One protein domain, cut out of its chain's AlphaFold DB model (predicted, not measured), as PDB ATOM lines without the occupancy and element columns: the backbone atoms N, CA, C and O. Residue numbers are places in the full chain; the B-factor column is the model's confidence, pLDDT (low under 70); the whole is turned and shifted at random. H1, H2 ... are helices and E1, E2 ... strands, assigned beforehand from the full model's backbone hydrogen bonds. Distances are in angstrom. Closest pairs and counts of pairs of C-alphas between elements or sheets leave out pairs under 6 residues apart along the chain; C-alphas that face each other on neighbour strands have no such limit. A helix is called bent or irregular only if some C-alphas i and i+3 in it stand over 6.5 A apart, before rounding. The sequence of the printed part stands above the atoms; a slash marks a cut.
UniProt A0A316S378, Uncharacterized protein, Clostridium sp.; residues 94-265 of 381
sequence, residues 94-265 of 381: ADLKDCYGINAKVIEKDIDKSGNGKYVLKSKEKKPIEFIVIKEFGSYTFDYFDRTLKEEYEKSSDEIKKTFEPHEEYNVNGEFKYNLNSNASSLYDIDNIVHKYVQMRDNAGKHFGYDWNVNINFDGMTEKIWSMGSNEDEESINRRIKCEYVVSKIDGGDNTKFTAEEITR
ATOM      1  N   ALA A  94     160.754 172.308 141.992       92.56
ATOM      2  CA  ALA A  94     161.030 172.083 140.580       92.56
ATOM      3  C   ALA A  94     159.992 171.130 139.973       92.56
ATOM      4  O   ALA A  94     159.404 171.461 138.949       92.56
ATOM      5  N   ASP A  95     159.684 170.023 140.653       92.38
ATOM      6  CA  ASP A  95     158.722 169.023 140.173       92.38
ATOM      7  C   ASP A  95     157.298 169.590 140.029       92.38
ATOM      8  O   ASP A  95     156.671 169.445 138.984       92.38
ATOM      9  N   LEU A  96     156.814 170.366 141.010       93.06
ATOM     10  CA  LEU A  96     155.539 171.093 140.927       93.06
ATOM     11  C   LEU A  96     155.464 171.989 139.688       93.06
ATOM     12  O   LEU A  96     154.419 172.086 139.046       93.06
ATOM     13  N   LYS A  97     156.565 172.645 139.326       92.44
ATOM     14  CA  LYS A  97     156.608 173.498 138.142       92.44
ATOM     15  C   LYS A  97     156.681 172.678 136.855       92.44
ATOM     16  O   LYS A  97     155.959 172.995 135.913       92.44
ATOM     17  N   ASP A  98     157.553 171.681 136.805       90.81
ATOM     18  CA  ASP A  98     157.891 170.968 135.574       90.81
ATOM     19  C   ASP A  98     156.826 169.922 135.210       90.81
ATOM     20  O   ASP A  98     156.465 169.805 134.040       90.81
ATOM     21  N   CYS A  99     156.269 169.221 136.201       88.12
ATOM     22  CA  CYS A  99     155.243 168.195 136.007       88.12
ATOM     23  C   CYS A  99     153.817 168.760 136.045       88.12
ATOM     24  O   CYS A  99     152.948 168.271 135.326       88.12
ATOM     25  N   TYR A 100     153.568 169.795 136.856       88.31
ATOM     26  CA  TYR A 100     152.210 170.299 137.111       88.31
ATOM     27  C   TYR A 100     151.989 171.755 136.681       88.31
ATOM     28  O   TYR A 100     150.873 172.260 136.767       88.31
ATOM     29  N   GLY A 101     153.030 172.471 136.238       89.06
ATOM     30  CA  GLY A 101     152.926 173.891 135.882       89.06
ATOM     31  C   GLY A 101     152.748 174.841 137.076       89.06
ATOM     32  O   GLY A 101     152.556 176.044 136.885       89.06
ATOM     33  N   ILE A 102     152.842 174.344 138.314       92.31
ATOM     34  CA  ILE A 102     152.570 175.103 139.538       92.31
ATOM     35  C   ILE A 102     153.830 175.859 139.964       92.31
ATOM     36  O   ILE A 102     154.736 175.336 140.611       92.31
ATOM     37  N   ASN A 103     153.886 177.152 139.644       93.69
ATOM     38  CA  ASN A 103     154.963 178.016 140.121       93.69
ATOM     39  C   ASN A 103     154.642 178.540 141.522       93.69
ATOM     40  O   ASN A 103     153.815 179.438 141.677       93.69
ATOM     41  N   ALA A 104     155.337 178.034 142.537       95.81
ATOM     42  CA  ALA A 104     155.096 178.397 143.927       95.81
ATOM     43  C   ALA A 104     156.359 178.864 144.663       95.81
ATOM     44  O   ALA A 104     157.488 178.804 144.164       95.81
ATOM     45  N   LYS A 105     156.153 179.421 145.855       96.31
ATOM     46  CA  LYS A 105     157.202 179.699 146.838       96.31
ATOM     47  C   LYS A 105     156.796 179.131 148.190       96.31
ATOM     48  O   LYS A 105     155.627 179.207 148.554       96.31
ATOM     49  N   VAL A 106     157.773 178.628 148.933       96.56
ATOM     50  CA  VAL A 106     157.587 178.255 150.338       96.56
ATOM     51  C   VAL A 106     157.390 179.531 151.158       96.56
ATOM     52  O   VAL A 106     158.159 180.484 151.010       96.56
ATOM     53  N   ILE A 107     156.353 179.553 151.991       96.94
ATOM     54  CA  ILE A 107     156.059 180.645 152.929       96.94
ATOM     55  C   ILE A 107     156.213 180.208 154.389       96.94
ATOM     56  O   ILE A 107     156.597 181.026 155.218       96.94
ATOM     57  N   GLU A 108     156.014 178.924 154.681       96.38
ATOM     58  CA  GLU A 108     156.214 178.336 156.008       96.38
ATOM     59  C   GLU A 108     156.735 176.901 155.870       96.38
ATOM     60  O   GLU A 108     156.503 176.240 154.853       96.38
ATOM     61  N   LYS A 109     157.467 176.420 156.880       95.00
ATOM     62  CA  LYS A 109     157.963 175.044 156.936       95.00
ATOM     63  C   LYS A 109     157.980 174.526 158.372       95.00
ATOM     64  O   LYS A 109     158.481 175.209 159.264       95.00
ATOM     65  N   ASP A 110     157.510 173.303 158.541       94.19
ATOM     66  CA  ASP A 110     157.630 172.490 159.745       94.19
ATOM     67  C   ASP A 110     158.252 171.150 159.337       94.19
ATOM     68  O   ASP A 110     157.588 170.275 158.775       94.19
ATOM     69  N   ILE A 111     159.575 171.059 159.484       92.19
ATOM     70  CA  ILE A 111     160.389 170.004 158.876       92.19
ATOM     71  C   ILE A 111     161.411 169.432 159.851       92.19
ATOM     72  O   ILE A 111     161.950 170.135 160.711       92.19
ATOM     73  N   ASP A 112     161.731 168.156 159.667       89.75
ATOM     74  CA  ASP A 112     162.803 167.478 160.377       89.75
ATOM     75  C   ASP A 112     164.198 167.880 159.851       89.75
ATOM     76  O   ASP A 112     164.368 168.653 158.901       89.75
ATOM     77  N   LYS A 113     165.247 167.318 160.465       86.62
ATOM     78  CA  LYS A 113     166.648 167.561 160.066       86.62
ATOM     79  C   LYS A 113     166.979 167.070 158.651       86.62
ATOM     80  O   LYS A 113     167.998 167.483 158.100       86.62
ATOM     81  N   SER A 114     166.158 166.188 158.092       82.00
ATOM     82  CA  SER A 114     166.304 165.611 156.755       82.00
ATOM     83  C   SER A 114     165.515 166.392 155.697       82.00
ATOM     84  O   SER A 114     165.555 166.035 154.521       82.00
ATOM     85  N   GLY A 115     164.804 167.457 156.089       86.31
ATOM     86  CA  GLY A 115     163.952 168.239 155.201       86.31
ATOM     87  C   GLY A 115     162.618 167.570 154.872       86.31
ATOM     88  O   GLY A 115     161.962 167.987 153.920       86.31
ATOM     89  N   ASN A 116     162.215 166.541 155.614       89.06
ATOM     90  CA  ASN A 116     160.897 165.924 155.493       89.06
ATOM     91  C   ASN A 116     159.906 166.624 156.417       89.06
ATOM     92  O   ASN A 116     160.292 167.146 157.459       89.06
ATOM     93  N   GLY A 117     158.632 166.609 156.048       90.81
ATOM     94  CA  GLY A 117     157.574 167.254 156.811       90.81
ATOM     95  C   GLY A 117     156.753 168.207 155.960       90.81
ATOM     96  O   GLY A 117     156.663 168.070 154.738       90.81
ATOM     97  N   LYS A 118     156.123 169.160 156.635       95.00
ATOM     98  CA  LYS A 118     155.102 170.030 156.073       95.00
ATOM     99  C   LYS A 118     155.714 171.325 155.557       95.00
ATOM    100  O   LYS A 118     156.416 172.040 156.268       95.00
ATOM    101  N   TYR A 119     155.368 171.674 154.331       95.94
ATOM    102  CA  TYR A 119     155.656 172.963 153.725       95.94
ATOM    103  C   TYR A 119     154.337 173.648 153.398       95.94
ATOM    104  O   TYR A 119     153.451 173.034 152.814       95.94
ATOM    105  N   VAL A 120     154.209 174.928 153.738       96.50
ATOM    106  CA  VAL A 120     153.112 175.765 153.245       96.50
ATOM    107  C   VAL A 120     153.651 176.587 152.091       96.50
ATOM    108  O   VAL A 120     154.668 177.282 152.210       96.50
ATOM    109  N   LEU A 121     152.994 176.470 150.948       97.38
ATOM    110  CA  LEU A 121     153.367 177.106 149.702       97.38
ATOM    111  C   LEU A 121     152.314 178.124 149.294       97.38
ATOM    112  O   LEU A 121     151.135 178.015 149.617       97.38
ATOM    113  N   LYS A 122     152.760 179.106 148.516       96.62
ATOM    114  CA  LYS A 122     151.903 180.076 147.845       96.62
ATOM    115  C   LYS A 122     152.258 180.130 146.369       96.62
ATOM    116  O   LYS A 122     153.416 180.388 146.025       96.62
ATOM    117  N   SER A 123     151.280 179.892 145.502       94.62
ATOM    118  CA  SER A 123     151.465 180.033 144.053       94.62
ATOM    119  C   SER A 123     151.759 181.494 143.674       94.62
ATOM    120  O   SER A 123     151.334 182.439 144.340       94.62
ATOM    121  N   LYS A 124     152.555 181.705 142.622       90.62
ATOM    122  CA  LYS A 124     153.056 183.027 142.189       90.62
ATOM    123  C   LYS A 124     152.159 183.698 141.149       90.62
ATOM    124  O   LYS A 124     152.622 184.487 140.328       90.62
ATOM    125  N   GLU A 125     150.885 183.359 141.154       84.75
ATOM    126  CA  GLU A 125     149.942 183.775 140.127       84.75
ATOM    127  C   GLU A 125     149.201 185.057 140.514       84.75
ATOM    128  O   GLU A 125     149.288 185.522 141.648       84.75
ATOM    129  N   LYS A 126     148.451 185.648 139.570       81.56
ATOM    130  CA  LYS A 126     147.676 186.877 139.822       81.56
ATOM    131  C   LYS A 126     146.688 186.702 140.984       81.56
ATOM    132  O   LYS A 126     146.448 187.654 141.721       81.56
ATOM    133  N   LYS A 127     146.138 185.493 141.131       84.38
ATOM    134  CA  LYS A 127     145.352 185.048 142.284       84.38
ATOM    135  C   LYS A 127     146.107 183.897 142.959       84.38
ATOM    136  O   LYS A 127     146.057 182.778 142.459       84.38
ATOM    137  N   PRO A 128     146.889 184.178 144.014       90.56
ATOM    138  CA  PRO A 128     147.652 183.152 144.710       90.56
ATOM    139  C   PRO A 128     146.755 182.202 145.503       90.56
ATOM    140  O   PRO A 128     146.005 182.639 146.371       90.56
ATOM    141  N   ILE A 129     146.937 180.912 145.270       92.75
ATOM    142  CA  ILE A 129     146.432 179.817 146.099       92.75
ATOM    143  C   ILE A 129     147.514 179.423 147.103       92.75
ATOM    144  O   ILE A 129     148.674 179.218 146.720       92.75
ATOM    145  N   GLU A 130     147.128 179.347 148.376       95.56
ATOM    146  CA  GLU A 130     147.934 178.773 149.455       95.56
ATOM    147  C   GLU A 130     147.569 177.301 149.638       95.56
ATOM    148  O   GLU A 130     146.392 176.944 149.671       95.56
ATOM    149  N   PHE A 131     148.589 176.454 149.706       95.75
ATOM    150  CA  PHE A 131     148.446 175.004 149.716       95.75
ATOM    151  C   PHE A 131     149.594 174.369 150.501       95.75
ATOM    152  O   PHE A 131     150.629 174.996 150.740       95.75
ATOM    153  N   ILE A 132     149.406 173.132 150.930       95.75
ATOM    154  CA  ILE A 132     150.375 172.370 151.706       95.75
ATOM    155  C   ILE A 132     151.052 171.348 150.800       95.75
ATOM    156  O   ILE A 132     150.421 170.771 149.920       95.75
ATOM    157  N   VAL A 133     152.339 171.122 151.045       96.00
ATOM    158  CA  VAL A 133     153.102 169.981 150.542       96.00
ATOM    159  C   VAL A 133     153.606 169.184 151.738       96.00
ATOM    160  O   VAL A 133     154.205 169.755 152.653       96.00
ATOM    161  N   ILE A 134     153.407 167.869 151.730       93.81
ATOM    162  CA  ILE A 134     153.995 166.951 152.708       93.81
ATOM    163  C   ILE A 134     155.085 166.171 151.989       93.81
ATOM    164  O   ILE A 134     154.798 165.351 151.122       93.81
ATOM    165  N   LYS A 135     156.347 166.440 152.332       91.62
ATOM    166  CA  LYS A 135     157.497 165.741 151.753       91.62
ATOM    167  C   LYS A 135     157.907 164.575 152.639       91.62
ATOM    168  O   LYS A 135     158.218 164.768 153.814       91.62
ATOM    169  N   GLU A 136     158.035 163.402 152.031       88.81
ATOM    170  CA  GLU A 136     158.571 162.203 152.661       88.81
ATOM    171  C   GLU A 136     159.638 161.571 151.757       88.81
ATOM    172  O   GLU A 136     159.355 160.903 150.762       88.81
ATOM    173  N   PHE A 137     160.904 161.819 152.100       83.62
ATOM    174  CA  PHE A 137     162.077 161.388 151.340       83.62
ATOM    175  C   PHE A 137     161.973 161.787 149.857       83.62
ATOM    176  O   PHE A 137     161.953 162.983 149.559       83.62
ATOM    177  N   GLY A 138     161.949 160.816 148.940       82.81
ATOM    178  CA  GLY A 138     161.849 161.029 147.493       82.81
ATOM    179  C   GLY A 138     160.436 161.204 146.958       82.81
ATOM    180  O   GLY A 138     160.264 161.152 145.746       82.81
ATOM    181  N   SER A 139     159.445 161.360 147.831       87.06
ATOM    182  CA  SER A 139     158.050 161.556 147.458       87.06
ATOM    183  C   SER A 139     157.482 162.795 148.138       87.06
ATOM    184  O   SER A 139     158.025 163.293 149.133       87.06
ATOM    185  N   TYR A 140     156.377 163.289 147.600       92.38
ATOM    186  CA  TYR A 140     155.568 164.302 148.247       92.38
ATOM    187  C   TYR A 140     154.100 164.175 147.840       92.38
ATOM    188  O   TYR A 140     153.781 163.672 146.764       92.38
ATOM    189  N   THR A 141     153.214 164.657 148.705       93.19
ATOM    190  CA  THR A 141     151.801 164.902 148.393       93.19
ATOM    191  C   THR A 141     151.506 166.385 148.569       93.19
ATOM    192  O   THR A 141     152.291 167.107 149.196       93.19
ATOM    193  N   PHE A 142     150.427 166.873 147.963       94.62
ATOM    194  CA  PHE A 142     150.052 168.277 148.040       94.62
ATOM    195  C   PHE A 142     148.557 168.484 147.790       94.62
ATOM    196  O   PHE A 142     147.968 167.781 146.977       94.62
ATOM    197  N   ASP A 143     147.965 169.504 148.421       95.44
ATOM    198  CA  ASP A 143     146.517 169.784 148.345       95.44
ATOM    199  C   ASP A 143     146.124 170.870 147.321       95.44
ATOM    200  O   ASP A 143     144.992 171.353 147.318       95.44
ATOM    201  N   TYR A 144     147.032 171.285 146.426       94.88
ATOM    202  CA  TYR A 144     146.762 172.365 145.457       94.88
ATOM    203  C   TYR A 144     145.517 172.088 144.601       94.88
ATOM    204  O   TYR A 144     144.708 172.991 144.388       94.88
ATOM    205  N   PHE A 145     145.335 170.850 144.132       93.88
ATOM    206  CA  PHE A 145     144.198 170.507 143.281       93.88
ATOM    207  C   PHE A 145     142.869 170.540 144.035       93.88
ATOM    208  O   PHE A 145     141.910 171.118 143.522       93.88
ATOM    209  N   ASP A 146     142.823 170.062 145.276       95.50
ATOM    210  CA  ASP A 146     141.644 170.186 146.139       95.50
ATOM    211  C   ASP A 146     141.290 171.659 146.407       95.50
ATOM    212  O   ASP A 146     140.122 172.050 146.354       95.50
ATOM    213  N   ARG A 147     142.303 172.515 146.613       94.94
ATOM    214  CA  ARG A 147     142.117 173.968 146.795       94.94
ATOM    215  C   ARG A 147     141.523 174.620 145.548       94.94
ATOM    216  O   ARG A 147     140.570 175.388 145.667       94.94
ATOM    217  N   THR A 148     142.063 174.307 144.367       94.38
ATOM    218  CA  THR A 148     141.546 174.834 143.089       94.38
ATOM    219  C   THR A 148     140.122 174.365 142.807       94.38
ATOM    220  O   THR A 148     139.295 175.173 142.396       94.38
ATOM    221  N   LEU A 149     139.806 173.092 143.078       95.94
ATOM    222  CA  LEU A 149     138.468 172.547 142.870       95.94
ATOM    223  C   LEU A 149     137.439 173.255 143.757       95.94
ATOM    224  O   LEU A 149     136.389 173.665 143.265       95.94
ATOM    225  N   LYS A 150     137.759 173.453 145.043       96.25
ATOM    226  CA  LYS A 150     136.904 174.211 145.963       96.25
ATOM    227  C   LYS A 150     136.693 175.644 145.493       96.25
ATOM    228  O   LYS A 150     135.555 176.102 145.430       96.25
ATOM    229  N   GLU A 151     137.770 176.347 145.152       94.31
ATOM    230  CA  GLU A 151     137.687 177.738 144.710       94.31
ATOM    231  C   GLU A 151     136.811 177.883 143.451       94.31
ATOM    232  O   GLU A 151     136.009 178.817 143.361       94.31
ATOM    233  N   GLU A 152     136.921 176.960 142.493       95.25
ATOM    234  CA  GLU A 152     136.096 176.995 141.283       95.25
ATOM    235  C   GLU A 152     134.647 176.571 141.532       95.25
ATOM    236  O   GLU A 152     133.721 177.194 141.005       95.25
ATOM    237  N   TYR A 153     134.408 175.597 142.409       97.19
ATOM    238  CA  TYR A 153     133.055 175.242 142.834       97.19
ATOM    239  C   TYR A 153     132.341 176.407 143.541       97.19
ATOM    240  O   TYR A 153     131.191 176.729 143.235       97.19
ATOM    241  N   GLU A 154     133.017 177.105 144.455       96.06
ATOM    242  CA  GLU A 154     132.429 178.219 145.209       96.06
ATOM    243  C   GLU A 154     132.032 179.404 144.315       96.06
ATOM    244  O   GLU A 154     131.043 180.089 144.600       96.06
ATOM    245  N   LYS A 155     132.750 179.626 143.211       94.75
ATOM    246  CA  LYS A 155     132.432 180.660 142.211       94.75
ATOM    247  C   LYS A 155     131.417 180.215 141.160       94.75
ATOM    248  O   LYS A 155     130.938 181.054 140.396       94.75
ATOM    249  N   SER A 156     131.119 178.922 141.096       96.94
ATOM    250  CA  SER A 156     130.236 178.359 140.083       96.94
ATOM    251  C   SER A 156     128.781 178.801 140.261       96.94
ATOM    252  O   SER A 156     128.369 179.289 141.320       96.94
ATOM    253  N   SER A 157     127.997 178.634 139.194       96.88
ATOM    254  CA  SER A 157     126.576 178.982 139.162       96.88
ATOM    255  C   SER A 157     125.743 178.142 140.138       96.88
ATOM    256  O   SER A 157     126.135 177.044 140.540       96.88
ATOM    257  N   ASP A 158     124.544 178.628 140.468       97.06
ATOM    258  CA  ASP A 158     123.594 177.891 141.312       97.06
ATOM    259  C   ASP A 158     123.217 176.525 140.719       97.06
ATOM    260  O   ASP A 158     122.915 175.593 141.460       97.06
ATOM    261  N   GLU A 159     123.239 176.377 139.392       96.88
ATOM    262  CA  GLU A 159     122.981 175.093 138.730       96.88
ATOM    263  C   GLU A 159     124.078 174.062 139.016       96.88
ATOM    264  O   GLU A 159     123.771 172.914 139.336       96.88
ATOM    265  N   ILE A 160     125.350 174.467 138.950       97.69
ATOM    266  CA  ILE A 160     126.488 173.600 139.286       97.69
ATOM    267  C   ILE A 160     126.425 173.213 140.770       97.69
ATOM    268  O   ILE A 160     126.533 172.035 141.103       97.69
ATOM    269  N   LYS A 161     126.149 174.177 141.655       97.56
ATOM    270  CA  LYS A 161     126.037 173.937 143.106       97.56
ATOM    271  C   LYS A 161     124.864 173.042 143.506       97.56
ATOM    272  O   LYS A 161     124.896 172.421 144.558       97.56
ATOM    273  N   LYS A 162     123.813 172.980 142.686       97.19
ATOM    274  CA  LYS A 162     122.710 172.019 142.859       97.19
ATOM    275  C   LYS A 162     123.042 170.634 142.307       97.19
ATOM    276  O   LYS A 162     122.401 169.669 142.703       97.19
ATOM    277  N   THR A 163     123.991 170.548 141.375       97.62
ATOM    278  CA  THR A 163     124.389 169.293 140.723       97.62
ATOM    279  C   THR A 163     125.381 168.506 141.577       97.62
ATOM    280  O   THR A 163     125.310 167.279 141.605       97.62
ATOM    281  N   PHE A 164     126.284 169.193 142.281       97.94
ATOM    282  CA  PHE A 164     127.325 168.563 143.087       97.94
ATOM    283  C   PHE A 164     127.161 168.852 144.577       97.94
ATOM    284  O   PHE A 164     126.948 169.989 144.984       97.94
ATOM    285  N   GLU A 165     127.335 167.821 145.392       97.38
ATOM    286  CA  GLU A 165     127.425 167.908 146.840       97.38
ATOM    287  C   GLU A 165     128.902 167.948 147.263       97.38
ATOM    288  O   GLU A 165     129.645 167.006 146.960       97.38
ATOM    289  N   PRO A 166     129.355 169.017 147.941       97.69
ATOM    290  CA  PRO A 166     130.739 169.141 148.368       97.69
ATOM    291  C   PRO A 166     131.011 168.379 149.665       97.69
ATOM    292  O   PRO A 166     130.215 168.409 150.604       97.69
ATOM    293  N   HIS A 167     132.192 167.775 149.752       96.50
ATOM    294  CA  HIS A 167     132.710 167.162 150.966       96.50
ATOM    295  C   HIS A 167     134.120 167.668 151.258       96.50
ATOM    296  O   HIS A 167     134.981 167.697 150.376       96.50
ATOM    297  N   GLU A 168     134.353 168.035 152.515       96.06
ATOM    298  CA  GLU A 168     135.629 168.559 152.987       96.06
ATOM    299  C   GLU A 168     136.165 167.678 154.111       96.06
ATOM    300  O   GLU A 168     135.484 167.461 155.114       96.06
ATOM    301  N   GLU A 169     137.408 167.225 153.973       94.88
ATOM    302  CA  GLU A 169     138.116 166.521 155.038       94.88
ATOM    303  C   GLU A 169     139.553 167.039 155.174       94.88
ATOM    304  O   GLU A 169     140.161 167.534 154.223       94.88
ATOM    305  N   TYR A 170     140.108 166.927 156.381       91.88
ATOM    306  CA  TYR A 170     141.524 167.169 156.639       91.88
ATOM    307  C   TYR A 170     142.146 165.872 157.130       91.88
ATOM    308  O   TYR A 170     141.633 165.250 158.064       91.88
ATOM    309  N   ASN A 171     143.258 165.462 156.523       86.00
ATOM    310  CA  ASN A 171     143.975 164.292 157.016       86.00
ATOM    311  C   ASN A 171     144.757 164.616 158.304       86.00
ATOM    312  O   ASN A 171     144.896 165.772 158.710       86.00
ATOM    313  N   VAL A 172     145.314 163.583 158.943       83.81
ATOM    314  CA  VAL A 172     146.106 163.711 160.184       83.81
ATOM    315  C   VAL A 172     147.333 164.623 160.047       83.81
ATOM    316  O   VAL A 172     147.828 165.136 161.046       83.81
ATOM    317  N   ASN A 173     147.796 164.861 158.818       80.81
ATOM    318  CA  ASN A 173     148.931 165.723 158.500       80.81
ATOM    319  C   ASN A 173     148.494 167.159 158.124       80.81
ATOM    320  O   ASN A 173     149.328 168.017 157.819       80.81
ATOM    321  N   GLY A 174     147.187 167.442 158.166       83.50
ATOM    322  CA  GLY A 174     146.587 168.737 157.853       83.50
ATOM    323  C   GLY A 174     146.464 169.051 156.361       83.50
ATOM    324  O   GLY A 174     146.230 170.211 156.028       83.50
ATOM    325  N   GLU A 175     146.637 168.063 155.479       88.50
ATOM    326  CA  GLU A 175     146.348 168.181 154.044       88.50
ATOM    327  C   GLU A 175     144.837 168.298 153.844       88.50
ATOM    328  O   GLU A 175     144.067 167.517 154.417       88.50
ATOM    329  N   PHE A 176     144.426 169.289 153.060       94.06
ATOM    330  CA  PHE A 176     143.032 169.496 152.702       94.06
ATOM    331  C   PHE A 176     142.631 168.553 151.573       94.06
ATOM    332  O   PHE A 176     143.338 168.446 150.580       94.06
ATOM    333  N   LYS A 177     141.477 167.910 151.702       95.00
ATOM    334  CA  LYS A 177     140.881 167.133 150.622       95.00
ATOM    335  C   LYS A 177     139.482 167.635 150.346       95.00
ATOM    336  O   LYS A 177     138.702 167.884 151.270       95.00
ATOM    337  N   TYR A 178     139.179 167.755 149.064       96.06
ATOM    338  CA  TYR A 178     137.918 168.279 148.591       96.06
ATOM    339  C   TYR A 178     137.385 167.385 147.493       96.06
ATOM    340  O   TYR A 178     138.055 167.159 146.487       96.06
ATOM    341  N   ASN A 179     136.171 166.882 147.675       96.06
ATOM    342  CA  ASN A 179     135.503 166.137 146.626       96.06
ATOM    343  C   ASN A 179     134.099 166.673 146.372       96.06
ATOM    344  O   ASN A 179     133.457 167.254 147.248       96.06
ATOM    345  N   LEU A 180     133.659 166.499 145.134       97.88
ATOM    346  CA  LEU A 180     132.318 166.824 144.681       97.88
ATOM    347  C   LEU A 180     131.642 165.529 144.270       97.88
ATOM    348  O   LEU A 180     132.179 164.812 143.434       97.88
ATOM    349  N   ASN A 181     130.472 165.238 144.821       97.00
ATOM    350  CA  ASN A 181     129.721 164.035 144.477       97.00
ATOM    351  C   ASN A 181     128.413 164.411 143.795       97.00
ATOM    352  O   ASN A 181     127.722 165.330 144.223       97.00
ATOM    353  N   SER A 182     128.048 163.684 142.750       97.06
ATOM    354  CA  SER A 182     126.724 163.767 142.141       97.06
ATOM    355  C   SER A 182     126.106 162.380 142.043       97.06
ATOM    356  O   SER A 182     126.811 161.376 142.097       97.06
ATOM    357  N   ASN A 183     124.786 162.306 141.914       95.44
ATOM    358  CA  ASN A 183     124.065 161.044 141.772       95.44
ATOM    359  C   ASN A 183     123.424 160.995 140.390       95.44
ATOM    360  O   ASN A 183     122.732 161.933 140.000       95.44
ATOM    361  N   ALA A 184     123.619 159.889 139.679       93.88
ATOM    362  CA  ALA A 184     123.004 159.649 138.384       93.88
ATOM    363  C   ALA A 184     122.143 158.391 138.418       93.88
ATOM    364  O   ALA A 184     122.543 157.340 138.921       93.88
ATOM    365  N   SER A 185     120.953 158.511 137.838       90.38
ATOM    366  CA  SER A 185     119.976 157.429 137.720       90.38
ATOM    367  C   SER A 185     119.699 157.028 136.270       90.38
ATOM    368  O   SER A 185     119.035 156.020 136.025       90.38
ATOM    369  N   SER A 186     120.217 157.803 135.314       92.25
ATOM    370  CA  SER A 186     120.021 157.635 133.876       92.25
ATOM    371  C   SER A 186     121.228 158.133 133.070       92.25
ATOM    372  O   SER A 186     122.064 158.883 133.574       92.25
ATOM    373  N   LEU A 187     121.294 157.764 131.783       94.31
ATOM    374  CA  LEU A 187     122.308 158.289 130.857       94.31
ATOM    375  C   LEU A 187     122.188 159.807 130.641       94.31
ATOM    376  O   LEU A 187     123.196 160.458 130.389       94.31
ATOM    377  N   TYR A 188     120.982 160.364 130.774       94.56
ATOM    378  CA  TYR A 188     120.743 161.806 130.686       94.56
ATOM    379  C   TYR A 188     121.292 162.560 131.906       94.56
ATOM    380  O   TYR A 188     121.860 163.641 131.761       94.56
ATOM    381  N   ASP A 189     121.178 161.978 133.106       95.31
ATOM    382  CA  ASP A 189     121.786 162.570 134.304       95.31
ATOM    383  C   ASP A 189     123.308 162.659 134.139       95.31
ATOM    384  O   ASP A 189     123.899 163.678 134.489       95.31
ATOM    385  N   ILE A 190     123.927 161.626 133.548       95.81
ATOM    386  CA  ILE A 190     125.362 161.616 133.229       95.81
ATOM    387  C   ILE A 190     125.719 162.781 132.306       95.81
ATOM    388  O   ILE A 190     126.639 163.523 132.635       95.81
ATOM    389  N   ASP A 191     124.970 162.976 131.213       96.88
ATOM    390  CA  ASP A 191     125.203 164.094 130.287       96.88
ATOM    391  C   ASP A 191     125.199 165.436 131.017       96.88
ATOM    392  O   ASP A 191     126.129 166.229 130.884       96.88
ATOM    393  N   ASN A 192     124.179 165.678 131.842       97.50
ATOM    394  CA  ASN A 192     124.075 166.925 132.589       97.50
ATOM    395  C   ASN A 192     125.224 167.096 133.599       97.50
ATOM    396  O   ASN A 192     125.798 168.179 133.696       97.50
ATOM    397  N   ILE A 193     125.584 166.044 134.340       98.00
ATOM    398  CA  ILE A 193     126.658 166.092 135.345       98.00
ATOM    399  C   ILE A 193     128.013 166.358 134.686       98.00
ATOM    400  O   ILE A 193     128.749 167.241 135.130       98.00
ATOM    401  N   VAL A 194     128.337 165.633 133.613       97.25
ATOM    402  CA  VAL A 194     129.588 165.822 132.870       97.25
ATOM    403  C   VAL A 194     129.626 167.208 132.235       97.25
ATOM    404  O   VAL A 194     130.654 167.873 132.326       97.25
ATOM    405  N   HIS A 195     128.509 167.701 131.696       97.69
ATOM    406  CA  HIS A 195     128.425 169.065 131.182       97.69
ATOM    407  C   HIS A 195     128.767 170.106 132.261       97.69
ATOM    408  O   HIS A 195     129.567 171.014 132.032       97.69
ATOM    409  N   LYS A 196     128.225 169.962 133.482       97.81
ATOM    410  CA  LYS A 196     128.560 170.854 134.609       97.81
ATOM    411  C   LYS A 196     130.024 170.733 135.037       97.81
ATOM    412  O   LYS A 196     130.647 171.748 135.346       97.81
ATOM    413  N   TYR A 197     130.585 169.526 135.023       96.69
ATOM    414  CA  TYR A 197     132.011 169.306 135.268       96.69
ATOM    415  C   TYR A 197     132.887 170.008 134.217       96.69
ATOM    416  O   TYR A 197     133.825 170.717 134.580       96.69
ATOM    417  N   VAL A 198     132.561 169.875 132.927       95.56
ATOM    418  CA  VAL A 198     133.292 170.527 131.829       95.56
ATOM    419  C   VAL A 198     133.208 172.047 131.942       95.56
ATOM    420  O   VAL A 198     134.229 172.717 131.825       95.56
ATOM    421  N   GLN A 199     132.043 172.602 132.294       95.62
ATOM    422  CA  GLN A 199     131.914 174.033 132.587       95.62
ATOM    423  C   GLN A 199     132.878 174.485 133.695       95.62
ATOM    424  O   GLN A 199     133.534 175.517 133.556       95.62
ATOM    425  N   MET A 200     132.995 173.722 134.788       95.19
ATOM    426  CA  MET A 200     133.954 174.032 135.856       95.19
ATOM    427  C   MET A 200     135.407 173.940 135.378       95.19
ATOM    428  O   MET A 200     136.197 174.842 135.652       95.19
ATOM    429  N   ARG A 201     135.757 172.870 134.654       94.12
ATOM    430  CA  ARG A 201     137.094 172.655 134.080       94.12
ATOM    431  C   ARG A 201     137.502 173.818 133.178       94.12
ATOM    432  O   ARG A 201     138.584 174.382 133.341       94.12
ATOM    433  N   ASP A 202     136.628 174.193 132.251       93.06
ATOM    434  CA  ASP A 202     136.903 175.224 131.253       93.06
ATOM    435  C   ASP A 202     137.021 176.610 131.907       93.06
ATOM    436  O   ASP A 202     137.900 177.395 131.545       93.06
ATOM    437  N   ASN A 203     136.210 176.890 132.937       92.19
ATOM    438  CA  ASN A 203     136.318 178.113 133.741       92.19
ATOM    439  C   ASN A 203     137.643 178.199 134.515       92.19
ATOM    440  O   ASN A 203     138.223 179.283 134.627       92.19
ATOM    441  N   ALA A 204     138.143 177.069 135.023       90.00
ATOM    442  CA  ALA A 204     139.416 177.003 135.737       90.00
ATOM    443  C   ALA A 204     140.618 177.273 134.821       90.00
ATOM    444  O   ALA A 204     141.644 177.810 135.257       90.00
ATOM    445  N   GLY A 205     140.507 176.893 133.545       87.56
ATOM    446  CA  GLY A 205     141.574 177.013 132.559       87.56
ATOM    447  C   GLY A 205     142.860 176.352 133.055       87.56
ATOM    448  O   GLY A 205     142.894 175.170 133.371       87.56
ATOM    449  N   LYS A 206     143.936 177.134 133.189       82.94
ATOM    450  CA  LYS A 206     145.238 176.643 133.679       82.94
ATOM    451  C   LYS A 206     145.244 176.163 135.141       82.94
ATOM    452  O   LYS A 206     146.229 175.572 135.561       82.94
ATOM    453  N   HIS A 207     144.201 176.472 135.914       83.94
ATOM    454  CA  HIS A 207     144.037 176.005 137.293       83.94
ATOM    455  C   HIS A 207     143.302 174.668 137.376       83.94
ATOM    456  O   HIS A 207     143.129 174.140 138.473       83.94
ATOM    457  N   PHE A 208     142.861 174.124 136.239       88.44
ATOM    458  CA  PHE A 208     142.310 172.786 136.197       88.44
ATOM    459  C   PHE A 208     143.354 171.776 136.678       88.44
ATOM    460  O   PHE A 208     144.431 171.633 136.093       88.44
ATOM    461  N   GLY A 209     143.015 171.062 137.745       83.94
ATOM    462  CA  GLY A 209     143.751 169.891 138.173       83.94
ATOM    463  C   GLY A 209     143.227 168.672 137.442       83.94
ATOM    464  O   GLY A 209     142.080 168.287 137.643       83.94
ATOM    465  N   TYR A 210     144.080 168.020 136.652       81.44
ATOM    466  CA  TYR A 210     143.724 166.765 135.977       81.44
ATOM    467  C   TYR A 210     143.249 165.677 136.959       81.44
ATOM    468  O   TYR A 210     142.540 164.755 136.568       81.44
ATOM    469  N   ASP A 211     143.622 165.801 138.238       84.00
ATOM    470  CA  ASP A 211     143.244 164.891 139.317       84.00
ATOM    471  C   ASP A 211     142.120 165.434 140.223       84.00
ATOM    472  O   ASP A 211     141.931 164.949 141.336       84.00
ATOM    473  N   TRP A 212     141.337 166.425 139.778       93.00
ATOM    474  CA  TRP A 212     140.167 166.911 140.521       93.00
ATOM    475  C   TRP A 212     139.219 165.775 140.923       93.00
ATOM    476  O   TRP A 212     138.746 165.017 140.080       93.00
ATOM    477  N   ASN A 213     138.908 165.680 142.217       94.19
ATOM    478  CA  ASN A 213     138.067 164.629 142.790       94.19
ATOM    479  C   ASN A 213     136.572 164.936 142.613       94.19
ATOM    480  O   ASN A 213     135.867 165.256 143.569       94.19
ATOM    481  N   VAL A 214     136.091 164.855 141.373       96.88
ATOM    482  CA  VAL A 214     134.663 164.959 141.046       96.88
ATOM    483  C   VAL A 214     134.131 163.573 140.718       96.88
ATOM    484  O   VAL A 214     134.634 162.919 139.808       96.88
ATOM    485  N   ASN A 215     133.122 163.126 141.455       96.62
ATOM    486  CA  ASN A 215     132.600 161.772 141.387       96.62
ATOM    487  C   ASN A 215     131.120 161.747 141.007       96.62
ATOM    488  O   ASN A 215     130.341 162.645 141.339       96.62
ATOM    489  N   ILE A 216     130.732 160.657 140.363       96.50
ATOM    490  CA  ILE A 216     129.366 160.323 140.003       96.50
ATOM    491  C   ILE A 216     128.999 158.974 140.624       96.50
ATOM    492  O   ILE A 216     129.742 157.997 140.535       96.50
ATOM    493  N   ASN A 217     127.857 158.934 141.298       94.44
ATOM    494  CA  ASN A 217     127.359 157.757 141.990       94.44
ATOM    495  C   ASN A 217     126.239 157.098 141.180       94.44
ATOM    496  O   ASN A 217     125.253 157.745 140.824       94.44
ATOM    497  N   PHE A 218     126.375 155.792 140.964       87.12
ATOM    498  CA  PHE A 218     125.455 154.930 140.233       87.12
ATOM    499  C   PHE A 218     124.953 153.802 141.135       87.12
ATOM    500  O   PHE A 218     125.592 152.756 141.225       87.12
ATOM    501  N   ASP A 219     123.811 153.983 141.803       72.38
ATOM    502  CA  ASP A 219     123.168 152.943 142.632       72.38
ATOM    503  C   ASP A 219     124.169 152.086 143.464       72.38
ATOM    504  O   ASP A 219     124.148 150.855 143.403       72.38
ATOM    505  N   GLY A 220     125.083 152.730 144.200       75.88
ATOM    506  CA  GLY A 220     126.074 152.057 145.059       75.88
ATOM    507  C   GLY A 220     127.485 151.883 144.477       75.88
ATOM    508  O   GLY A 220     128.357 151.390 145.188       75.88
ATOM    509  N   MET A 221     127.732 152.305 143.236       83.25
ATOM    510  CA  MET A 221     129.070 152.435 142.644       83.25
ATOM    511  C   MET A 221     129.453 153.912 142.548       83.25
ATOM    512  O   MET A 221     128.615 154.729 142.182       83.25
ATOM    513  N   THR A 222     130.699 154.254 142.861       90.75
ATOM    514  CA  THR A 222     131.227 155.619 142.742       90.75
ATOM    515  C   THR A 222     132.319 155.620 141.693       90.75
ATOM    516  O   THR A 222     133.310 154.914 141.847       90.75
ATOM    517  N   GLU A 223     132.146 156.436 140.660       91.69
ATOM    518  CA  GLU A 223     133.125 156.616 139.597       91.69
ATOM    519  C   GLU A 223     133.645 158.046 139.576       91.69
ATOM    520  O   GLU A 223     132.890 159.000 139.760       91.69
ATOM    521  N   LYS A 224     134.944 158.206 139.329       93.94
ATOM    522  CA  LYS A 224     135.558 159.527 139.178       93.94
ATOM    523  C   LYS A 224     135.397 160.009 137.738       93.94
ATOM    524  O   LYS A 224     135.656 159.269 136.790       93.94
ATOM    525  N   ILE A 225     135.010 161.270 137.565       94.00
ATOM    526  CA  ILE A 225     134.976 161.923 136.257       94.00
ATOM    527  C   ILE A 225     136.406 162.306 135.885       94.00
ATOM    528  O   ILE A 225     136.962 163.291 136.368       94.00
ATOM    529  N   TRP A 226     137.014 161.487 135.031       85.44
ATOM    530  CA  TRP A 226     138.367 161.705 134.537       85.44
ATOM    531  C   TRP A 226     138.365 162.570 133.288       85.44
ATOM    532  O   TRP A 226     137.696 162.220 132.313       85.44
ATOM    533  N   SER A 227     139.210 163.603 133.279       86.06
ATOM    534  CA  SER A 227     139.596 164.275 132.044       86.06
ATOM    535  C   SER A 227     141.093 164.120 131.770       86.06
ATOM    536  O   SER A 227     141.924 164.425 132.621       86.06
ATOM    537  N   MET A 228     141.437 163.654 130.568       79.69
ATOM    538  CA  MET A 228     142.807 163.429 130.083       79.69
ATOM    539  C   MET A 228     143.563 164.735 129.780       79.69
ATOM    540  O   MET A 228     144.686 164.714 129.279       79.69
ATOM    541  N   GLY A 229     142.956 165.884 130.072       78.25
ATOM    542  CA  GLY A 229     143.558 167.201 129.950       78.25
ATOM    543  C   GLY A 229     142.507 168.283 129.731       78.25
ATOM    544  O   GLY A 229     141.341 168.005 129.471       78.25
ATOM    545  N   SER A 230     142.937 169.542 129.769       78.62
ATOM    546  CA  SER A 230     142.050 170.701 129.584       78.62
ATOM    547  C   SER A 230     141.348 170.754 128.221       78.62
ATOM    548  O   SER A 230     140.400 171.510 128.060       78.62
ATOM    549  N   ASN A 231     141.836 169.993 127.238       84.44
ATOM    550  CA  ASN A 231     141.399 170.065 125.843       84.44
ATOM    551  C   ASN A 231     140.630 168.816 125.393       84.44
ATOM    552  O   ASN A 231     140.300 168.712 124.215       84.44
ATOM    553  N   GLU A 232     140.398 167.852 126.286       88.31
ATOM    554  CA  GLU A 232     139.575 166.690 125.954       88.31
ATOM    555  C   GLU A 232     138.131 167.138 125.712       88.31
ATOM    556  O   GLU A 232     137.589 167.970 126.448       88.31
ATOM    557  N   ASP A 233     137.507 166.606 124.672       90.44
ATOM    558  CA  ASP A 233     136.139 166.956 124.335       90.44
ATOM    559  C   ASP A 233     135.138 166.357 125.341       90.44
ATOM    560  O   ASP A 233     135.348 165.294 125.932       90.44
ATOM    561  N   GLU A 234     134.029 167.068 125.545       93.81
ATOM    562  CA  GLU A 234     132.966 166.660 126.468       93.81
ATOM    563  C   GLU A 234     132.342 165.310 126.073       93.81
ATOM    564  O   GLU A 234     131.951 164.534 126.945       93.81
ATOM    565  N   GLU A 235     132.274 165.000 124.775       92.25
ATOM    566  CA  GLU A 235     131.662 163.768 124.277       92.25
ATOM    567  C   GLU A 235     132.481 162.531 124.670       92.25
ATOM    568  O   GLU A 235     131.907 161.545 125.133       92.25
ATOM    569  N   SER A 236     133.810 162.590 124.576       90.75
ATOM    570  CA  SER A 236     134.730 161.534 125.011       90.75
ATOM    571  C   SER A 236     134.621 161.253 126.512       90.75
ATOM    572  O   SER A 236     134.578 160.086 126.922       90.75
ATOM    573  N   ILE A 237     134.520 162.303 127.339       92.88
ATOM    574  CA  ILE A 237     134.325 162.166 128.792       92.88
ATOM    575  C   ILE A 237     132.961 161.529 129.073       92.88
ATOM    576  O   ILE A 237     132.876 160.537 129.801       92.88
ATOM    577  N   ASN A 238     131.900 162.043 128.446       93.81
ATOM    578  CA  ASN A 238     130.549 161.499 128.572       93.81
ATOM    579  C   ASN A 238     130.494 160.023 128.191       93.81
ATOM    580  O   ASN A 238     129.955 159.198 128.928       93.81
ATOM    581  N   ARG A 239     131.085 159.670 127.050       92.50
ATOM    582  CA  ARG A 239     131.098 158.305 126.530       92.50
ATOM    583  C   ARG A 239     131.781 157.346 127.493       92.50
ATOM    584  O   ARG A 239     131.236 156.274 127.737       92.50
ATOM    585  N   ARG A 240     132.914 157.745 128.078       92.31
ATOM    586  CA  ARG A 240     133.611 156.960 129.106       92.31
ATOM    587  C   ARG A 240     132.691 156.645 130.278       92.31
ATOM    588  O   ARG A 240     132.460 155.479 130.575       92.31
ATOM    589  N   ILE A 241     132.114 157.675 130.888       93.62
ATOM    590  CA  ILE A 241     131.269 157.521 132.075       93.62
ATOM    591  C   ILE A 241     130.000 156.708 131.767       93.62
ATOM    592  O   ILE A 241     129.606 155.843 132.549       93.62
ATOM    593  N   LYS A 242     129.391 156.911 130.594       94.44
ATOM    594  CA  LYS A 242     128.242 156.117 130.132       94.44
ATOM    595  C   LYS A 242     128.592 154.649 129.909       94.44
ATOM    596  O   LYS A 242     127.795 153.785 130.269       94.44
ATOM    597  N   CYS A 243     129.757 154.352 129.336       93.56
ATOM    598  CA  CYS A 243     130.223 152.978 129.177       93.56
ATOM    599  C   CYS A 243     130.396 152.283 130.530       93.56
ATOM    600  O   CYS A 243     129.854 151.195 130.702       93.56
ATOM    601  N   GLU A 244     131.055 152.923 131.500       91.31
ATOM    602  CA  GLU A 244     131.212 152.358 132.851       91.31
ATOM    603  C   GLU A 244     129.849 152.118 133.528       91.31
ATOM    604  O   GLU A 244     129.594 151.052 134.100       91.31
ATOM    605  N   TYR A 245     128.911 153.061 133.385       92.62
ATOM    606  CA  TYR A 245     127.558 152.901 133.915       92.62
ATOM    607  C   TYR A 245     126.807 151.724 133.271       92.62
ATOM    608  O   TYR A 245     126.240 150.887 133.970       92.62
ATOM    609  N   VAL A 246     126.820 151.607 131.942       93.62
ATOM    610  CA  VAL A 246     126.104 150.528 131.242       93.62
ATOM    611  C   VAL A 246     126.753 149.166 131.493       93.62
ATOM    612  O   VAL A 246     126.038 148.188 131.720       93.62
ATOM    613  N   VAL A 247     128.088 149.088 131.503       92.19
ATOM    614  CA  VAL A 247     128.830 147.856 131.819       92.19
ATOM    615  C   VAL A 247     128.509 147.382 133.234       92.19
ATOM    616  O   VAL A 247     128.095 146.235 133.396       92.19
ATOM    617  N   SER A 248     128.607 148.259 134.238       89.56
ATOM    618  CA  SER A 248     128.334 147.888 135.635       89.56
ATOM    619  C   SER A 248     126.913 147.352 135.841       89.56
ATOM    620  O   SER A 248     126.705 146.391 136.585       89.56
ATOM    621  N   LYS A 249     125.926 147.917 135.141       90.56
ATOM    622  CA  LYS A 249     124.525 147.489 135.225       90.56
ATOM    623  C   LYS A 249     124.235 146.171 134.534       90.56
ATOM    624  O   LYS A 249     123.611 145.298 135.140       90.56
ATOM    625  N   ILE A 250     124.712 146.005 133.304       91.06
ATOM    626  CA  ILE A 250     124.499 144.766 132.552       91.06
ATOM    627  C   ILE A 250     125.212 143.601 133.237       91.06
ATOM    628  O   ILE A 250     124.616 142.533 133.391       91.06
ATOM    629  N   ASP A 251     126.445 143.807 133.700       88.81
ATOM    630  CA  ASP A 251     127.212 142.772 134.398       88.81
ATOM    631  C   ASP A 251     126.614 142.463 135.784       88.81
ATOM    632  O   ASP A 251     126.644 141.315 136.230       88.81
ATOM    633  N   GLY A 252     125.979 143.452 136.426       87.12
ATOM    634  CA  GLY A 252     125.159 143.281 137.630       87.12
ATOM    635  C   GLY A 252     123.802 142.598 137.397       87.12
ATOM    636  O   GLY A 252     123.098 142.298 138.360       87.12
ATOM    637  N   GLY A 253     123.432 142.325 136.141       86.00
ATOM    638  CA  GLY A 253     122.206 141.617 135.765       86.00
ATOM    639  C   GLY A 253     120.966 142.496 135.570       86.00
ATOM    640  O   GLY A 253     119.887 141.947 135.351       86.00
ATOM    641  N   ASP A 254     121.093 143.826 135.613       84.62
ATOM    642  CA  ASP A 254     119.994 144.762 135.348       84.62
ATOM    643  C   ASP A 254     120.126 145.377 133.949       84.62
ATOM    644  O   ASP A 254     120.862 146.335 133.720       84.62
ATOM    645  N   ASN A 255     119.382 144.816 132.996       82.38
ATOM    646  CA  ASN A 255     119.277 145.328 131.630       82.38
ATOM    647  C   ASN A 255     117.988 146.127 131.384       82.38
ATOM    648  O   ASN A 255     117.747 146.556 130.260       82.38
ATOM    649  N   THR A 256     117.150 146.320 132.406       86.75
ATOM    650  CA  THR A 256     115.816 146.924 132.244       86.75
ATOM    651  C   THR A 256     115.861 148.443 132.096       86.75
ATOM    652  O   THR A 256     114.914 149.041 131.592       86.75
ATOM    653  N   LYS A 257     116.977 149.059 132.504       84.62
ATOM    654  CA  LYS A 257     117.194 150.511 132.480       84.62
ATOM    655  C   LYS A 257     117.611 151.072 131.117       84.62
ATOM    656  O   LYS A 257     117.671 152.291 130.984       84.62
ATOM    657  N   PHE A 258     117.902 150.222 130.130       92.38
ATOM    658  CA  PHE A 258     118.461 150.649 128.846       92.38
ATOM    659  C   PHE A 258     117.705 150.065 127.660       92.38
ATOM    660  O   PHE A 258     117.266 148.915 127.657       92.38
ATOM    661  N   THR A 259     117.622 150.858 126.604       93.94
ATOM    662  CA  THR A 259     117.178 150.421 125.284       93.94
ATOM    663  C   THR A 259     118.232 149.541 124.608       93.94
ATOM    664  O   THR A 259     119.422 149.583 124.922       93.94
ATOM    665  N   ALA A 260     117.815 148.755 123.611       93.00
ATOM    666  CA  ALA A 260     118.742 147.935 122.829       93.00
ATOM    667  C   ALA A 260     119.812 148.773 122.099       93.00
ATOM    668  O   ALA A 260     120.947 148.318 121.940       93.00
ATOM    669  N   GLU A 261     119.467 149.993 121.679       94.56
ATOM    670  CA  GLU A 261     120.392 150.930 121.032       94.56
ATOM    671  C   GLU A 261     121.451 151.437 122.017       94.56
ATOM    672  O   GLU A 261     122.642 151.389 121.711       94.56
ATOM    673  N   GLU A 262     121.049 151.824 123.231       94.88
ATOM    674  CA  GLU A 262     121.970 152.256 124.291       94.88
ATOM    675  C   GLU A 262     122.907 151.130 124.726       94.88
ATOM    676  O   GLU A 262     124.109 151.353 124.858       94.88
ATOM    677  N   ILE A 263     122.393 149.905 124.876       93.88
ATOM    678  CA  ILE A 263     123.226 148.729 125.160       93.88
ATOM    679  C   ILE A 263     124.227 148.515 124.023       93.88
ATOM    680  O   ILE A 263     125.422 148.345 124.261       93.88
ATOM    681  N   THR A 264     123.770 148.565 122.770       92.00
ATOM    682  CA  THR A 264     124.642 148.377 121.601       92.00
ATOM    683  C   THR A 264     125.730 149.444 121.531       92.00
ATOM    684  O   THR A 264     126.874 149.122 121.199       92.00
ATOM    685  N   ARG A 265     125.408 150.693 121.879       93.12
ATOM    686  CA  ARG A 265     126.346 151.817 121.891       93.12
ATOM    687  C   ARG A 265     127.340 151.713 123.048       93.12
ATOM    688  O   ARG A 265     128.542 151.676 122.804       93.12
TER     689      ARG A 265
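AT A GLANCE: This is residues 94 to 265 of the 381 residues of an uncharacterized protein of Clostridium sp. (UniProt A0A316S378). Two lobes make an elongated body: at one end a twisted sheet E1 to E4 with H1 grazing it, and next to it a twisted sheet E5 to E8 with H2, H4 and H5 over one face. H2 bridges the lobes, and H6 lies by H5 at the far end. The 172 printed residues hold six named helices and eight named strands, in the order H1 E1 E2 E3 E4 H2 H3 E5 E6 H4 E7 E8 H5 H6, class mixed. The sheets run E1 E2 E3 E4, antiparallel, and E5 E6 E7 E8, mixed. The whole is only just compact, close to loose, with a radius of gyration of the C-alphas of 18.7 A and spans of 63 by 31 by 27 A.

HOW THE PARTS SIT: E5, residues 165 to 170, and E6, 176 to 183, form an antiparallel hairpin, with N 167 and O 179 2.9 A apart. E7, 214 to 218, is parallel to E6, with N 215 and O 180 at 2.8 A, and forms a hairpin with E8, 221 to 224, with N 216 and O 223 at 2.8 A. H4, 187 to 207, is over E6 and E7 at a height over the sheet of 10.5 A; E6, H4 and E7 make a strand-helix-strand unit, two parallel strands joined through a helix, with a right-handed crossover. H5, 234 to 251, touches H4 at a steep tilt of 41 degrees, the closest C-alphas being those of Val 194 and Asn 238, 6.2 A. H2, 144 to 155, is over E6, its height over this sheet 8.4 A; H2, H4 and H5 on the same face make two layers, helices on one face of a sheet. H3, 158 to 163, only grazes this sheet. H6, 260 to 265, is close to H5 but not clearly touching: C-alphas 246 and 263 are 7.0 A apart. The other sheet is a meander, each strand the antiparallel neighbour of the one before: E1, 104 to 111, E2, 117 to 123, E3, 130 to 136, and E4, 139 to 142; N 107 and O 120, N 119 and O 133, N 134 and O 141 are 2.8, 2.8 and 2.9 A apart. H1, 94 to 100, only grazes it. Every O i to N i+4 pair is within hydrogen-bond range in H1, H2, H3, H5 and H6, and 15 of 17 in H4.

IN THESE COORDINATES: H1 begins at C-alpha 94 (161.030, 172.083, 140.580), and H6 ends at C-alpha 265 (126.346, 151.817, 121.891). H4 is 28.8 A long, H5 25.8 A and E6 23.5 A. H4 is irregular, with C-alphas 203 and 206 9.0 A apart.

THE WHOLE: The C-alphas farthest apart, those of Lys 113 and Ala 260, are 63.8 A apart. The printed part has no cut, its links are tight or short, and no printed residue is under 70 in pLDDT.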